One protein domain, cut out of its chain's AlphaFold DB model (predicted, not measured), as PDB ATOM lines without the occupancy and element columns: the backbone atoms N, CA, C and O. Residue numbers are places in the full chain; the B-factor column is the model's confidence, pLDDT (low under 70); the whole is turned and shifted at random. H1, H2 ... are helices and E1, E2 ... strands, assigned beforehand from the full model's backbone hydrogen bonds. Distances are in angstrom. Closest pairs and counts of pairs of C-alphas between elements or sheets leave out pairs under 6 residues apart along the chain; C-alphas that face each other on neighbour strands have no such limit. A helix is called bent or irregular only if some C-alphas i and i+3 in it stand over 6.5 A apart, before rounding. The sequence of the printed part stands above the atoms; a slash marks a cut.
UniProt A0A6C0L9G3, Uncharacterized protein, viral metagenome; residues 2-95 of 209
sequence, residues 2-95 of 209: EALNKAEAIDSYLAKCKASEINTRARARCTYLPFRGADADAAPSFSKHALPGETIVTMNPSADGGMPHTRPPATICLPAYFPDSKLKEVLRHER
ATOM      1  N   GLU A   2       2.139  28.464 -39.141       89.94
ATOM      2  CA  GLU A   2       1.300  29.669 -39.046       89.94
ATOM      3  C   GLU A   2       2.061  30.931 -38.594       89.94
ATOM      4  O   GLU A   2       1.953  31.960 -39.251       89.94
ATOM      5  N   ALA A   3       2.890  30.845 -37.544       93.38
ATOM      6  CA  ALA A   3       3.687  31.982 -37.064       93.38
ATOM      7  C   ALA A   3       4.658  32.540 -38.123       93.38
ATOM      8  O   ALA A   3       4.726  33.748 -38.313       93.38
ATOM      9  N   LEU A   4       5.352  31.668 -38.864       96.12
ATOM     10  CA  LEU A   4       6.285  32.087 -39.919       96.12
ATOM     11  C   LEU A   4       5.557  32.663 -41.141       96.12
ATOM     12  O   LEU A   4       6.044  33.608 -41.749       96.12
ATOM     13  N   ASN A   5       4.378  32.138 -41.480       96.94
ATOM     14  CA  ASN A   5       3.561  32.696 -42.559       96.94
ATOM     15  C   ASN A   5       3.039  34.093 -42.192       96.94
ATOM     16  O   ASN A   5       3.063  34.995 -43.024       96.94
ATOM     17  N   LYS A   6       2.604  34.284 -40.937       97.12
ATOM     18  CA  LYS A   6       2.221  35.605 -40.414       97.12
ATOM     19  C   LYS A   6       3.403  36.569 -40.424       97.12
ATOM     20  O   LYS A   6       3.233  37.711 -40.830       97.12
ATOM     21  N   ALA A   7       4.583  36.106 -40.015       97.31
ATOM     22  CA  ALA A   7       5.798  36.904 -40.078       97.31
ATOM     23  C   ALA A   7       6.101  37.372 -41.504       97.31
ATOM     24  O   ALA A   7       6.297  38.562 -41.735       97.31
ATOM     25  N   GLU A   8       6.074  36.443 -42.462       97.75
ATOM     26  CA  GLU A   8       6.358  36.732 -43.866       97.75
ATOM     27  C   GLU A   8       5.373  37.735 -44.465       97.75
ATOM     28  O   GLU A   8       5.781  38.630 -45.201       97.75
ATOM     29  N   ALA A   9       4.094  37.644 -44.099       97.62
ATOM     30  CA  ALA A   9       3.084  38.608 -44.522       97.62
ATOM     31  C   ALA A   9       3.347  40.040 -44.010       97.62
ATOM     32  O   ALA A   9       2.807  40.986 -44.577       97.62
ATOM     33  N   ILE A  10       4.154  40.210 -42.955       96.81
ATOM     34  CA  ILE A  10       4.461  41.513 -42.351       96.81
ATOM     35  C   ILE A  10       5.790  42.073 -42.871       96.81
ATOM     36  O   ILE A  10       5.846  43.242 -43.243       96.81
ATOM     37  N   ASP A  11       6.868  41.283 -42.879       96.12
ATOM     38  CA  ASP A  11       8.215  41.790 -43.204       96.12
ATOM     39  C   ASP A  11       8.726  41.421 -44.602       96.12
ATOM     40  O   ASP A  11       9.712  42.012 -45.066       96.12
ATOM     41  N   SER A  12       8.059  40.472 -45.274       97.50
ATOM     42  CA  SER A  12       8.457  39.917 -46.572       97.50
ATOM     43  C   SER A  12       9.914  39.434 -46.608       97.50
ATOM     44  O   SER A  12      10.581  39.542 -47.638       97.50
ATOM     45  N   TYR A  13      10.459  38.969 -45.481       97.88
ATOM     46  CA  TYR A  13      11.877  38.624 -45.359       97.88
ATOM     47  C   TYR A  13      12.320  37.542 -46.351       97.88
ATOM     48  O   TYR A  13      13.348  37.702 -47.015       97.88
ATOM     49  N   LEU A  14      11.557  36.454 -46.497       97.38
ATOM     50  CA  LEU A  14      11.903  35.387 -47.437       97.38
ATOM     51  C   LEU A  14      11.772  35.869 -48.880       97.38
ATOM     52  O   LEU A  14      12.612  35.518 -49.707       97.38
ATOM     53  N   ALA A  15      10.763  36.684 -49.191       97.88
ATOM     54  CA  ALA A  15      10.630  37.309 -50.503       97.88
ATOM     55  C   ALA A  15      11.827  38.224 -50.821       97.88
ATOM     56  O   ALA A  15      12.410  38.102 -51.899       97.88
ATOM     57  N   LYS A  16      12.264  39.058 -49.868       97.56
ATOM     58  CA  LYS A  16      13.466  39.905 -49.987       97.56
ATOM     59  C   LYS A  16      14.730  39.070 -50.206       97.56
ATOM     60  O   LYS A  16      15.524  39.382 -51.089       97.56
ATOM     61  N   CYS A  17      14.892  37.972 -49.463       97.75
ATOM     62  CA  CYS A  17      16.009  37.048 -49.661       97.75
ATOM     63  C   CYS A  17      15.996  36.419 -51.059       97.75
ATOM     64  O   CYS A  17      17.047  36.355 -51.686       97.75
ATOM     65  N   LYS A  18      14.824  36.002 -51.557       97.50
ATOM     66  CA  LYS A  18      14.657  35.417 -52.901       97.50
ATOM     67  C   LYS A  18      14.908  36.415 -54.029       97.50
ATOM     68  O   LYS A  18      15.405  36.028 -55.079       97.50
ATOM     69  N   ALA A  19      14.567  37.686 -53.822       97.19
ATOM     70  CA  ALA A  19      14.809  38.750 -54.794       97.19
ATOM     71  C   ALA A  19      16.301  39.121 -54.916       97.19
ATOM     72  O   ALA A  19      16.717  39.676 -55.928       97.19
ATOM     73  N   SER A  20      17.114  38.803 -53.904       97.31
ATOM     74  CA  SER A  20      18.563  39.013 -53.913       97.31
ATOM     75  C   SER A  20      19.291  37.720 -54.282       97.31
ATOM     76  O   SER A  20      19.282  36.742 -53.530       97.31
ATOM     77  N   GLU A  21      19.976  37.716 -55.428       97.25
ATOM     78  CA  GLU A  21      20.703  36.538 -55.923       97.25
ATOM     79  C   GLU A  21      21.723  36.016 -54.898       97.25
ATOM     80  O   GLU A  21      21.757  34.820 -54.593       97.25
ATOM     81  N   ILE A  22      22.523  36.910 -54.308       97.94
ATOM     82  CA  ILE A  22      23.559  36.522 -53.345       97.94
ATOM     83  C   ILE A  22      22.959  35.966 -52.049       97.94
ATOM     84  O   ILE A  22      23.443  34.958 -51.539       97.94
ATOM     85  N   ASN A  23      21.860  36.546 -51.547       98.06
ATOM     86  CA  ASN A  23      21.188  36.055 -50.342       98.06
ATOM     87  C   ASN A  23      20.475  34.724 -50.594       98.06
ATOM     88  O   ASN A  23      20.462  33.870 -49.706       98.06
ATOM     89  N   THR A  24      19.934  34.525 -51.799       97.69
ATOM     90  CA  THR A  24      19.387  33.237 -52.242       97.69
ATOM     91  C   THR A  24      20.474  32.169 -52.250       97.69
ATOM     92  O   THR A  24      20.288  31.096 -51.679       97.69
ATOM     93  N   ARG A  25      21.641  32.470 -52.832       97.88
ATOM     94  CA  ARG A  25      22.784  31.545 -52.886       97.88
ATOM     95  C   ARG A  25      23.342  31.236 -51.497       97.88
ATOM     96  O   ARG A  25      23.567  30.065 -51.203       97.88
ATOM     97  N   ALA A  26      23.472  32.239 -50.626       97.38
ATOM     98  CA  ALA A  26      23.917  32.060 -49.239       97.38
ATOM     99  C   ALA A  26      22.987  31.127 -48.443       97.38
ATOM    100  O   ALA A  26      23.425  30.372 -47.579       97.38
ATOM    101  N   ARG A  27      21.688  31.145 -48.768       97.25
ATOM    102  CA  ARG A  27      20.646  30.341 -48.114       97.25
ATOM    103  C   ARG A  27      20.288  29.057 -48.854       97.25
ATOM    104  O   ARG A  27      19.437  28.319 -48.373       97.25
ATOM    105  N   ALA A  28      20.948  28.732 -49.967       95.88
ATOM    106  CA  ALA A  28      20.598  27.573 -50.794       95.88
ATOM    107  C   ALA A  28      20.695  26.230 -50.044       95.88
ATOM    108  O   ALA A  28      20.029  25.266 -50.407       95.88
ATOM    109  N   ARG A  29      21.524  26.168 -48.992       92.44
ATOM    110  CA  ARG A  29      21.690  24.992 -48.118       92.44
ATOM    111  C   ARG A  29      20.929  25.098 -46.792       92.44
ATOM    112  O   ARG A  29      21.011  24.190 -45.973       92.44
ATOM    113  N   CYS A  30      20.220  26.201 -46.567       94.94
ATOM    114  CA  CYS A  30      19.451  26.431 -45.353       94.94
ATOM    115  C   CYS A  30      18.025  25.905 -45.536       94.94
ATOM    116  O   CYS A  30      17.376  26.166 -46.547       94.94
ATOM    117  N   THR A  31      17.495  25.222 -44.524       94.81
ATOM    118  CA  THR A  31      16.081  24.830 -44.489       94.81
ATOM    119  C   THR A  31      15.321  25.773 -43.567       94.81
ATOM    120  O   THR A  31      15.278  25.571 -42.358       94.81
ATOM    121  N   TYR A  32      14.695  26.814 -44.120       95.06
ATOM    122  CA  TYR A  32      13.919  27.774 -43.327       95.06
ATOM    123  C   TYR A  32      12.498  27.261 -43.040       95.06
ATOM    124  O   TYR A  32      11.504  27.772 -43.550       95.06
ATOM    125  N   LEU A  33      12.402  26.190 -42.252       94.50
ATOM    126  CA  LEU A  33      11.142  25.578 -41.835       94.50
ATOM    127  C   LEU A  33      11.213  25.187 -40.353       94.50
ATOM    128  O   LEU A  33      12.310  24.922 -39.848       94.50
ATOM    129  N   PRO A  34      10.065  25.102 -39.653       93.56
ATOM    130  CA  PRO A  34      10.030  24.549 -38.307       93.56
ATOM    131  C   PRO A  34      10.602  23.132 -38.305       93.56
ATOM    132  O   PRO A  34      10.308  22.340 -39.206       93.56
ATOM    133  N   PHE A  35      11.394  22.807 -37.291       91.50
ATOM    134  CA  PHE A  35      11.937  21.469 -37.144       91.50
ATOM    135  C   PHE A  35      10.812  20.485 -36.830       91.50
ATOM    136  O   PHE A  35      10.018  20.682 -35.911       91.50
ATOM    137  N   ARG A  36      10.754  19.417 -37.619       81.31
ATOM    138  CA  ARG A  36       9.905  18.253 -37.396       81.31
ATOM    139  C   ARG A  36      10.868  17.077 -37.381       81.31
ATOM    140  O   ARG A  36      11.277  16.625 -38.446       81.31
ATOM    141  N   GLY A  37      11.363  16.709 -36.200       67.00
ATOM    142  CA  GLY A  37      12.272  15.569 -36.066       67.00
ATOM    143  C   GLY A  37      11.628  14.274 -36.575       67.00
ATOM    144  O   GLY A  37      10.417  14.231 -36.791       67.00
ATOM    145  N   ALA A  38      12.429  13.218 -36.744       65.06
ATOM    146  CA  ALA A  38      11.898  11.870 -36.977       65.06
ATOM    147  C   ALA A  38      11.040  11.401 -35.783       65.06
ATOM    148  O   ALA A  38       9.986  10.809 -35.985       65.06
ATOM    149  N   ASP A  39      11.443  11.799 -34.571       57.53
ATOM    150  CA  ASP A  39      10.697  11.647 -33.325       57.53
ATOM    151  C   ASP A  39      10.279  13.039 -32.833       57.53
ATOM    152  O   ASP A  39      11.052  13.752 -32.185       57.53
ATOM    153  N   ALA A  40       9.067  13.473 -33.186       53.84
ATOM    154  CA  ALA A  40       8.545  14.792 -32.810       53.84
ATOM    155  C   ALA A  40       8.551  15.036 -31.284       53.84
ATOM    156  O   ALA A  40       8.635  16.187 -30.857       53.84
ATOM    157  N   ASP A  41       8.548  13.963 -30.489       56.06
ATOM    158  CA  ASP A  41       8.558  13.995 -29.023       56.06
ATOM    159  C   ASP A  41       9.967  14.121 -28.407       56.06
ATOM    160  O   ASP A  41      10.095  14.496 -27.242       56.06
ATOM    161  N   ALA A  42      11.037  13.845 -29.167       56.69
ATOM    162  CA  ALA A  42      12.424  13.907 -28.683       56.69
ATOM    163  C   ALA A  42      13.144  15.221 -29.037       56.69
ATOM    164  O   ALA A  42      14.218  15.517 -28.508       56.69
ATOM    165  N   ALA A  43      12.582  16.021 -29.947       61.25
ATOM    166  CA  ALA A  43      13.165  17.302 -30.321       61.25
ATOM    167  C   ALA A  43      13.031  18.327 -29.175       61.25
ATOM    168  O   ALA A  43      11.954  18.436 -28.582       61.25
ATOM    169  N   PRO A  44      14.064  19.145 -28.884       67.94
ATOM    170  CA  PRO A  44      13.943  20.221 -27.908       67.94
ATOM    171  C   PRO A  44      12.834  21.195 -28.317       67.94
ATOM    172  O   PRO A  44      12.950  21.947 -29.290       67.94
ATOM    173  N   SER A  45      11.734  21.185 -27.566       83.38
ATOM    174  CA  SER A  45      10.704  22.203 -27.707       83.38
ATOM    175  C   SER A  45      11.094  23.417 -26.875       83.38
ATOM    176  O   SER A  45      10.996  23.413 -25.644       83.38
ATOM    177  N   PHE A  46      11.536  24.476 -27.554       91.50
ATOM    178  CA  PHE A  46      11.856  25.740 -26.899       91.50
ATOM    179  C   PHE A  46      10.602  26.550 -26.540       91.50
ATOM    180  O   PHE A  46      10.711  27.543 -25.824       91.50
ATOM    181  N   SER A  47       9.404  26.117 -26.960       91.25
ATOM    182  CA  SER A  47       8.144  26.818 -26.672       91.25
ATOM    183  C   SER A  47       7.866  26.964 -25.175       91.25
ATOM    184  O   SER A  47       7.263  27.950 -24.765       91.25
ATOM    185  N   LYS A  48       8.384  26.052 -24.340       92.38
ATOM    186  CA  LYS A  48       8.315  26.140 -22.870       92.38
ATOM    187  C   LYS A  48       8.997  27.386 -22.290       92.38
ATOM    188  O   LYS A  48       8.744  27.739 -21.145       92.38
ATOM    189  N   HIS A  49       9.880  28.027 -23.057       95.44
ATOM    190  CA  HIS A  49      10.565  29.253 -22.656       95.44
ATOM    191  C   HIS A  49       9.849  30.523 -23.130       95.44
ATOM    192  O   HIS A  49      10.324  31.609 -22.808       95.44
ATOM    193  N   ALA A  50       8.755  30.418 -23.892       95.88
ATOM    194  CA  ALA A  50       8.018  31.576 -24.390       95.88
ATOM    195  C   ALA A  50       7.357  32.349 -23.238       95.88
ATOM    196  O   ALA A  50       6.761  31.748 -22.341       95.88
ATOM    197  N   LEU A  51       7.446  33.681 -23.264       96.44
ATOM    198  CA  LEU A  51       6.664  34.539 -22.369       96.44
ATOM    199  C   LEU A  51       5.255  34.784 -22.942       96.44
ATOM    200  O   LEU A  51       5.016  34.536 -24.127       96.44
ATOM    201  N   PRO A  52       4.297  35.283 -22.136       95.88
ATOM    202  CA  PRO A  52       2.963  35.611 -22.628       95.88
ATOM    203  C   PRO A  52       2.997  36.550 -23.843       95.88
ATOM    204  O   PRO A  52       3.556  37.643 -23.783       95.88
ATOM    205  N   GLY A  53       2.373  36.120 -24.942       93.62
ATOM    206  CA  GLY A  53       2.337  36.863 -26.206       93.62
ATOM    207  C   GLY A  53       3.543  36.640 -27.126       93.62
ATOM    208  O   GLY A  53       3.505  37.098 -28.265       93.62
ATOM    209  N   GLU A  54       4.571  35.915 -26.682       96.31
ATOM    210  CA  GLU A  54       5.689  35.478 -27.523       96.31
ATOM    211  C   GLU A  54       5.380  34.123 -28.172       96.31
ATOM    212  O   GLU A  54       4.687  33.273 -27.611       96.31
ATOM    213  N   THR A  55       5.931  33.890 -29.360       97.00
ATOM    214  CA  THR A  55       5.958  32.563 -29.984       97.00
ATOM    215  C   THR A  55       7.400  32.168 -30.245       97.00
ATOM    216  O   THR A  55       8.087  32.827 -31.016       97.00
ATOM    217  N   ILE A  56       7.863  31.070 -29.650       96.88
ATOM    218  CA  ILE A  56       9.175  30.501 -29.973       96.88
ATOM    219  C   ILE A  56       8.975  29.327 -30.928       96.88
ATOM    220  O   ILE A  56       8.301  28.351 -30.594       96.88
ATOM    221  N   VAL A  57       9.557  29.424 -32.121       95.88
ATOM    222  CA  VAL A  57       9.552  28.366 -33.133       95.88
ATOM    223  C   VAL A  57      10.907  27.671 -33.115       95.88
ATOM    224  O   VAL A  57      11.925  28.283 -33.433       95.88
ATOM    225  N   THR A  58      10.915  26.376 -32.794       95.19
ATOM    226  CA  THR A  58      12.084  25.527 -33.043       95.19
ATOM    227  C   THR A  58      12.235  25.337 -34.557       95.19
ATOM    228  O   THR A  58      11.382  24.732 -35.210       95.19
ATOM    229  N   MET A  59      13.305  25.877 -35.125       95.31
ATOM    230  CA  MET A  59      13.646  25.857 -36.547       95.31
ATOM    231  C   MET A  59      14.554  24.679 -36.883       95.31
ATOM    232  O   MET A  59      15.225  24.136 -36.010       95.31
ATOM    233  N   ASN A  60      14.619  24.278 -38.153       94.12
ATOM    234  CA  ASN A  60      15.658  23.348 -38.601       94.12
ATOM    235  C   ASN A  60      17.060  23.874 -38.206       94.12
ATOM    236  O   ASN A  60      17.270  25.085 -38.289       94.12
ATOM    237  N   PRO A  61      18.030  23.014 -37.823       93.88
ATOM    238  CA  PRO A  61      19.357  23.470 -37.388       93.88
ATOM    239  C   PRO A  61      20.089  24.354 -38.406       93.88
ATOM    240  O   PRO A  61      20.909  25.179 -38.029       93.88
ATOM    241  N   SER A  62      19.789  24.185 -39.699       94.62
ATOM    242  CA  SER A  62      20.391  24.959 -40.791       94.62
ATOM    243  C   SER A  62      19.690  26.289 -41.093       94.62
ATOM    244  O   SER A  62      20.149  27.022 -41.966       94.62
ATOM    245  N   ALA A  63      18.559  26.597 -40.450       94.19
ATOM    246  CA  ALA A  63      17.801  27.815 -40.729       94.19
ATOM    247  C   ALA A  63      18.664  29.055 -40.457       94.19
ATOM    248  O   ALA A  63      19.232  29.176 -39.374       94.19
ATOM    249  N   ASP A  64      18.786  29.931 -41.460       93.50
ATOM    250  CA  ASP A  64      19.670  31.105 -41.435       93.50
ATOM    251  C   ASP A  64      21.070  30.799 -40.881       93.50
ATOM    252  O   ASP A  64      21.580  31.479 -40.000       93.50
ATOM    253  N   GLY A  65      21.696  29.726 -41.378       93.12
ATOM    254  CA  GLY A  65      23.055  29.356 -40.976       93.12
ATOM    255  C   GLY A  65      23.165  28.869 -39.529       93.12
ATOM    256  O   GLY A  65      24.264  28.822 -38.988       93.12
ATOM    257  N   GLY A  66      22.042  28.516 -38.897       94.19
ATOM    258  CA  GLY A  66      21.999  28.122 -37.491       94.19
ATOM    259  C   GLY A  66      22.054  29.307 -36.528       94.19
ATOM    260  O   GLY A  66      22.442  29.127 -35.374       94.19
ATOM    261  N   MET A  67      21.674  30.505 -36.979       93.62
ATOM    262  CA  MET A  67      21.597  31.697 -36.134       93.62
ATOM    263  C   MET A  67      20.181  31.874 -35.558       93.62
ATOM    264  O   MET A  67      19.200  31.878 -36.316       93.62
ATOM    265  N   PRO A  68      20.054  32.030 -34.226       96.38
ATOM    266  CA  PRO A  68      18.874  32.625 -33.608       96.38
ATOM    267  C   PRO A  68      18.547  33.979 -34.235       96.38
ATOM    268  O   PRO A  68      19.454  34.672 -34.688       96.38
ATOM    269  N   HIS A  69      17.259  34.290 -34.318       97.00
ATOM    270  CA  HIS A  69      16.780  35.591 -34.774       97.00
ATOM    271  C   HIS A  69      15.303  35.780 -34.429       97.00
ATOM    272  O   HIS A  69      14.574  34.824 -34.121       97.00
ATOM    273  N   THR A  70      14.804  36.999 -34.606       97.62
ATOM    274  CA  THR A  70      13.387  37.325 -34.469       97.62
ATOM    275  C   THR A  70      12.683  37.571 -35.792       97.62
ATOM    276  O   THR A  70      13.251  37.977 -36.807       97.62
ATOM    277  N   ARG A  71      11.368  37.374 -35.756       97.56
ATOM    278  CA  ARG A  71      10.421  37.686 -36.821       97.56
ATOM    279  C   ARG A  71       9.165  38.332 -36.211       97.56
ATOM    280  O   ARG A  71       8.820  38.050 -35.059       97.56
ATOM    281  N   PRO A  72       8.439  39.191 -36.941       96.31
ATOM    282  CA  PRO A  72       7.197  39.770 -36.445       96.31
ATOM    283  C   PRO A  72       6.083  38.714 -36.275       96.31
ATOM    284  O   PRO A  72       6.175  37.604 -36.803       96.31
ATOM    285  N   PRO A  73       5.000  39.035 -35.545       94.88
ATOM    286  CA  PRO A  73       4.870  40.197 -34.661       94.88
ATOM    287  C   PRO A  73       5.615  40.030 -33.322       94.88
ATOM    288  O   PRO A  73       5.988  41.027 -32.717       94.88
ATOM    289  N   ALA A  74       5.832  38.796 -32.861       96.81
ATOM    290  CA  ALA A  74       6.488  38.484 -31.587       96.81
ATOM    291  C   ALA A  74       7.112  37.074 -31.620       96.81
ATOM    292  O   ALA A  74       6.904  36.260 -30.716       96.81
ATOM    293  N   THR A  75       7.792  36.744 -32.721       98.12
ATOM    294  CA  THR A  75       8.281  35.390 -32.997       98.12
ATOM    295  C   THR A  75       9.791  35.313 -32.794       98.12
ATOM    296  O   THR A  75      10.530  36.056 -33.428       98.12
ATOM    297  N   ILE A  76      10.256  34.375 -31.972       98.19
ATOM    298  CA  ILE A  76      11.674  34.012 -31.860       98.19
ATOM    299  C   ILE A  76      11.890  32.712 -32.629       98.19
ATOM    300  O   ILE A  76      11.180  31.725 -32.418       98.19
ATOM    301  N   CYS A  77      12.867  32.705 -33.523       97.75
ATOM    302  CA  CYS A  77      13.258  31.556 -34.322       97.75
ATOM    303  C   CYS A  77      14.556  30.988 -33.743       97.75
ATOM    304  O   CYS A  77      15.602  31.625 -33.822       97.75
ATOM    305  N   LEU A  78      14.495  29.792 -33.152       96.62
ATOM    306  CA  LEU A  78      15.658  29.134 -32.546       96.62
ATOM    307  C   LEU A  78      16.016  27.853 -33.301       96.62
ATOM    308  O   LEU A  78      15.152  26.984 -33.422       96.62
ATOM    309  N   PRO A  79      17.263  27.682 -33.773       95.19
ATOM    310  CA  PRO A  79      17.709  26.435 -34.386       95.19
ATOM    311  C   PRO A  79      17.520  25.243 -33.443       95.19
ATOM    312  O   PRO A  79      17.804  25.323 -32.247       95.19
ATOM    313  N   ALA A  80      17.061  24.108 -33.967       92.38
ATOM    314  CA  ALA A  80      17.029  22.870 -33.204       92.38
ATOM    315  C   ALA A  80      18.444  22.509 -32.730       92.38
ATOM    316  O   ALA A  80      19.427  22.751 -33.430       92.38
ATOM    317  N   TYR A  81      18.522  21.931 -31.530       90.56
ATOM    318  CA  TYR A  81      19.778  21.603 -30.844       90.56
ATOM    319  C   TYR A  81      20.644  22.816 -30.468       90.56
ATOM    320  O   TYR A  81      21.841  22.660 -30.224       90.56
ATOM    321  N   PHE A  82      20.057  24.019 -30.389       93.19
ATOM    322  CA  PHE A  82      20.762  25.179 -29.851       93.19
ATOM    323  C   PHE A  82      21.301  24.878 -28.436       93.19
ATOM    324  O   PHE A  82      20.560  24.316 -27.628       93.19
ATOM    325  N   PRO A  83      22.563  25.224 -28.108       92.69
ATOM    326  CA  PRO A  83      23.167  24.832 -26.838       92.69
ATOM    327  C   PRO A  83      22.438  25.416 -25.621       92.69
ATOM    328  O   PRO A  83      22.360  26.638 -25.467       92.69
ATOM    329  N   ASP A  84      22.009  24.551 -24.697       91.06
ATOM    330  CA  ASP A  84      21.336  24.959 -23.453       91.06
ATOM    331  C   ASP A  84      22.179  25.943 -22.627       91.06
ATOM    332  O   ASP A  84      21.645  26.875 -22.024       91.06
ATOM    333  N   SER A  85      23.510  25.801 -22.660       95.12
ATOM    334  CA  SER A  85      24.441  26.694 -21.962       95.12
ATOM    335  C   SER A  85      24.386  28.146 -22.452       95.12
ATOM    336  O   SER A  85      24.756  29.047 -21.705       95.12
ATOM    337  N   LYS A  86      23.933  28.383 -23.691       95.19
ATOM    338  CA  LYS A  86      23.803  29.717 -24.303       95.19
ATOM    339  C   LYS A  86      22.357  30.210 -24.355       95.19
ATOM    340  O   LYS A  86      22.114  31.385 -24.624       95.19
ATOM    341  N   LEU A  87      21.390  29.332 -24.093       95.00
ATOM    342  CA  LEU A  87      19.972  29.595 -24.327       95.00
ATOM    343  C   LEU A  87      19.458  30.815 -23.556       95.00
ATOM    344  O   LEU A  87      18.731  31.631 -24.112       95.00
ATOM    345  N   LYS A  88      19.846  30.971 -22.284       95.56
ATOM    346  CA  LYS A  88      19.399  32.106 -21.458       95.56
ATOM    347  C   LYS A  88      19.851  33.450 -22.034       95.56
ATOM    348  O   LYS A  88      19.071  34.400 -22.042       95.56
ATOM    349  N   GLU A  89      21.103  33.529 -22.468       95.69
ATOM    350  CA  GLU A  89      21.695  34.747 -23.021       95.69
ATOM    351  C   GLU A  89      21.070  35.092 -24.371       95.69
ATOM    352  O   GLU A  89      20.612  36.217 -24.559       95.69
ATOM    353  N   VAL A  90      20.942  34.101 -25.256       96.19
ATOM    354  CA  VAL A  90      20.290  34.283 -26.555       96.19
ATOM    355  C   VAL A  90      18.836  34.701 -26.391       96.19
ATOM    356  O   VAL A  90      18.422  35.685 -26.979       96.19
ATOM    357  N   LEU A  91      18.055  34.055 -25.523       97.38
ATOM    358  CA  LEU A  91      16.671  34.482 -25.299       97.38
ATOM    359  C   LEU A  91      16.567  35.916 -24.764       97.38
ATOM    360  O   LEU A  91      15.572  36.585 -25.030       97.38
ATOM    361  N   ARG A  92      17.551  36.402 -23.998       97.06
ATOM    362  CA  ARG A  92      17.596  37.810 -23.579       97.06
ATOM    363  C   ARG A  92      17.839  38.726 -24.781       97.06
ATOM    364  O   ARG A  92      17.132  39.719 -24.914       97.06
ATOM    365  N   HIS A  93      18.804  38.372 -25.626       96.56
ATOM    366  CA  HIS A  93      19.146  39.096 -26.849       96.56
ATOM    367  C   HIS A  93      17.949  39.175 -27.814       96.56
ATOM    368  O   HIS A  93      17.476  40.267 -28.125       96.56
ATOM    369  N   GLU A  94      17.347  38.032 -28.156       97.69
ATOM    370  CA  GLU A  94      16.189  37.959 -29.059       97.69
ATOM    371  C   GLU A  94      14.976  38.734 -28.526       97.69
ATOM    372  O   GLU A  94      14.254  39.398 -29.267       97.69
ATOM    373  N   ARG A  95      14.736  38.714 -27.211       97.69
ATOM    374  CA  ARG A  95      13.648  39.509 -26.622       97.69
ATOM    375  C   ARG A  95      13.888  41.008 -26.719       97.69
ATOM    376  O   ARG A  95      12.913  41.753 -26.812       97.69
TER     377      ARG A  95
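AT A GLANCE: This is residues 2 to 95 of the 209 residues of an uncharacterized protein of viral metagenome (UniProt A0A6C0L9G3). What shape appears first? A small three-stranded sheet is covered by H1 on one face and H6 on the other, giving three layers, while H2 and H3 reach away at one end and unnamed residues 27 to 45 lead back to H4. What is it built of? The printed part has 94 residues, with named elements in the order H1 H2 H3 H4 E1 H5 E2 E3 H6: class mixed, helices and strands. The sheet, order E1 E3 E2, is mixed; the whole is compact, radius of gyration of the C-alphas 13.3 A, spans 36 by 28 by 24 A.

HOW THE PARTS SIT: What comes before the sheet? H1, residues 2 to 11, comes closest to E2, residues 69 to 71, at the C-alphas of Ala 7 and Arg 71, 5.7 A. H2, residues 13 to 19, and H3, residues 21 to 26, only just touch, only at the corner, with 3 pairs of C-alphas within 8 A, the closest Lys 18 and Thr 24, 5.2 A. H4, residues 46 to 49, is nearest E1, residues 55 to 59, at the C-alphas of Ser 47 and Ile 56, 5.1 A. How do the strands pair? E1 and E3, residues 75 to 79, are parallel, N 57 to O 76 being 2.8 A; E2 and E3 form an antiparallel hairpin, N 71 to O 75 being 2.8 A. H5, residues 63 to 66, only grazes the sheet. Where is H6? H6, residues 84 to 95, runs along the strands at a height over the sheet of 9.1 A, on the same face as H4 and the opposite face from H1; its C-alpha 94 is 6.1 A from C-alpha 70. In H1, H2 and H3 every O i to N i+4 pair is within hydrogen-bond range, in H6 6 of 8; H4 and H5 are too short for one.

IN THESE COORDINATES: Where does H1 begin? C-alpha 2 is at (1.300, 29.669, -39.046), and H1 is 14.6 A long. Where does H6 end? C-alpha 95 is at (13.648, 39.509, -26.622); H6 is 16.8 A long and irregular, C-alphas 85 and 88 being 7.4 A apart.

THE WHOLE: How far does it reach? The two C-alphas farthest apart, of Glu 21 and Pro 52, are 37.7 A apart. Is it unbroken and confident? The printed part has no cut, and H3 to H4 is a long link of 19 residues. Residues 37 to 44 have pLDDT under 70.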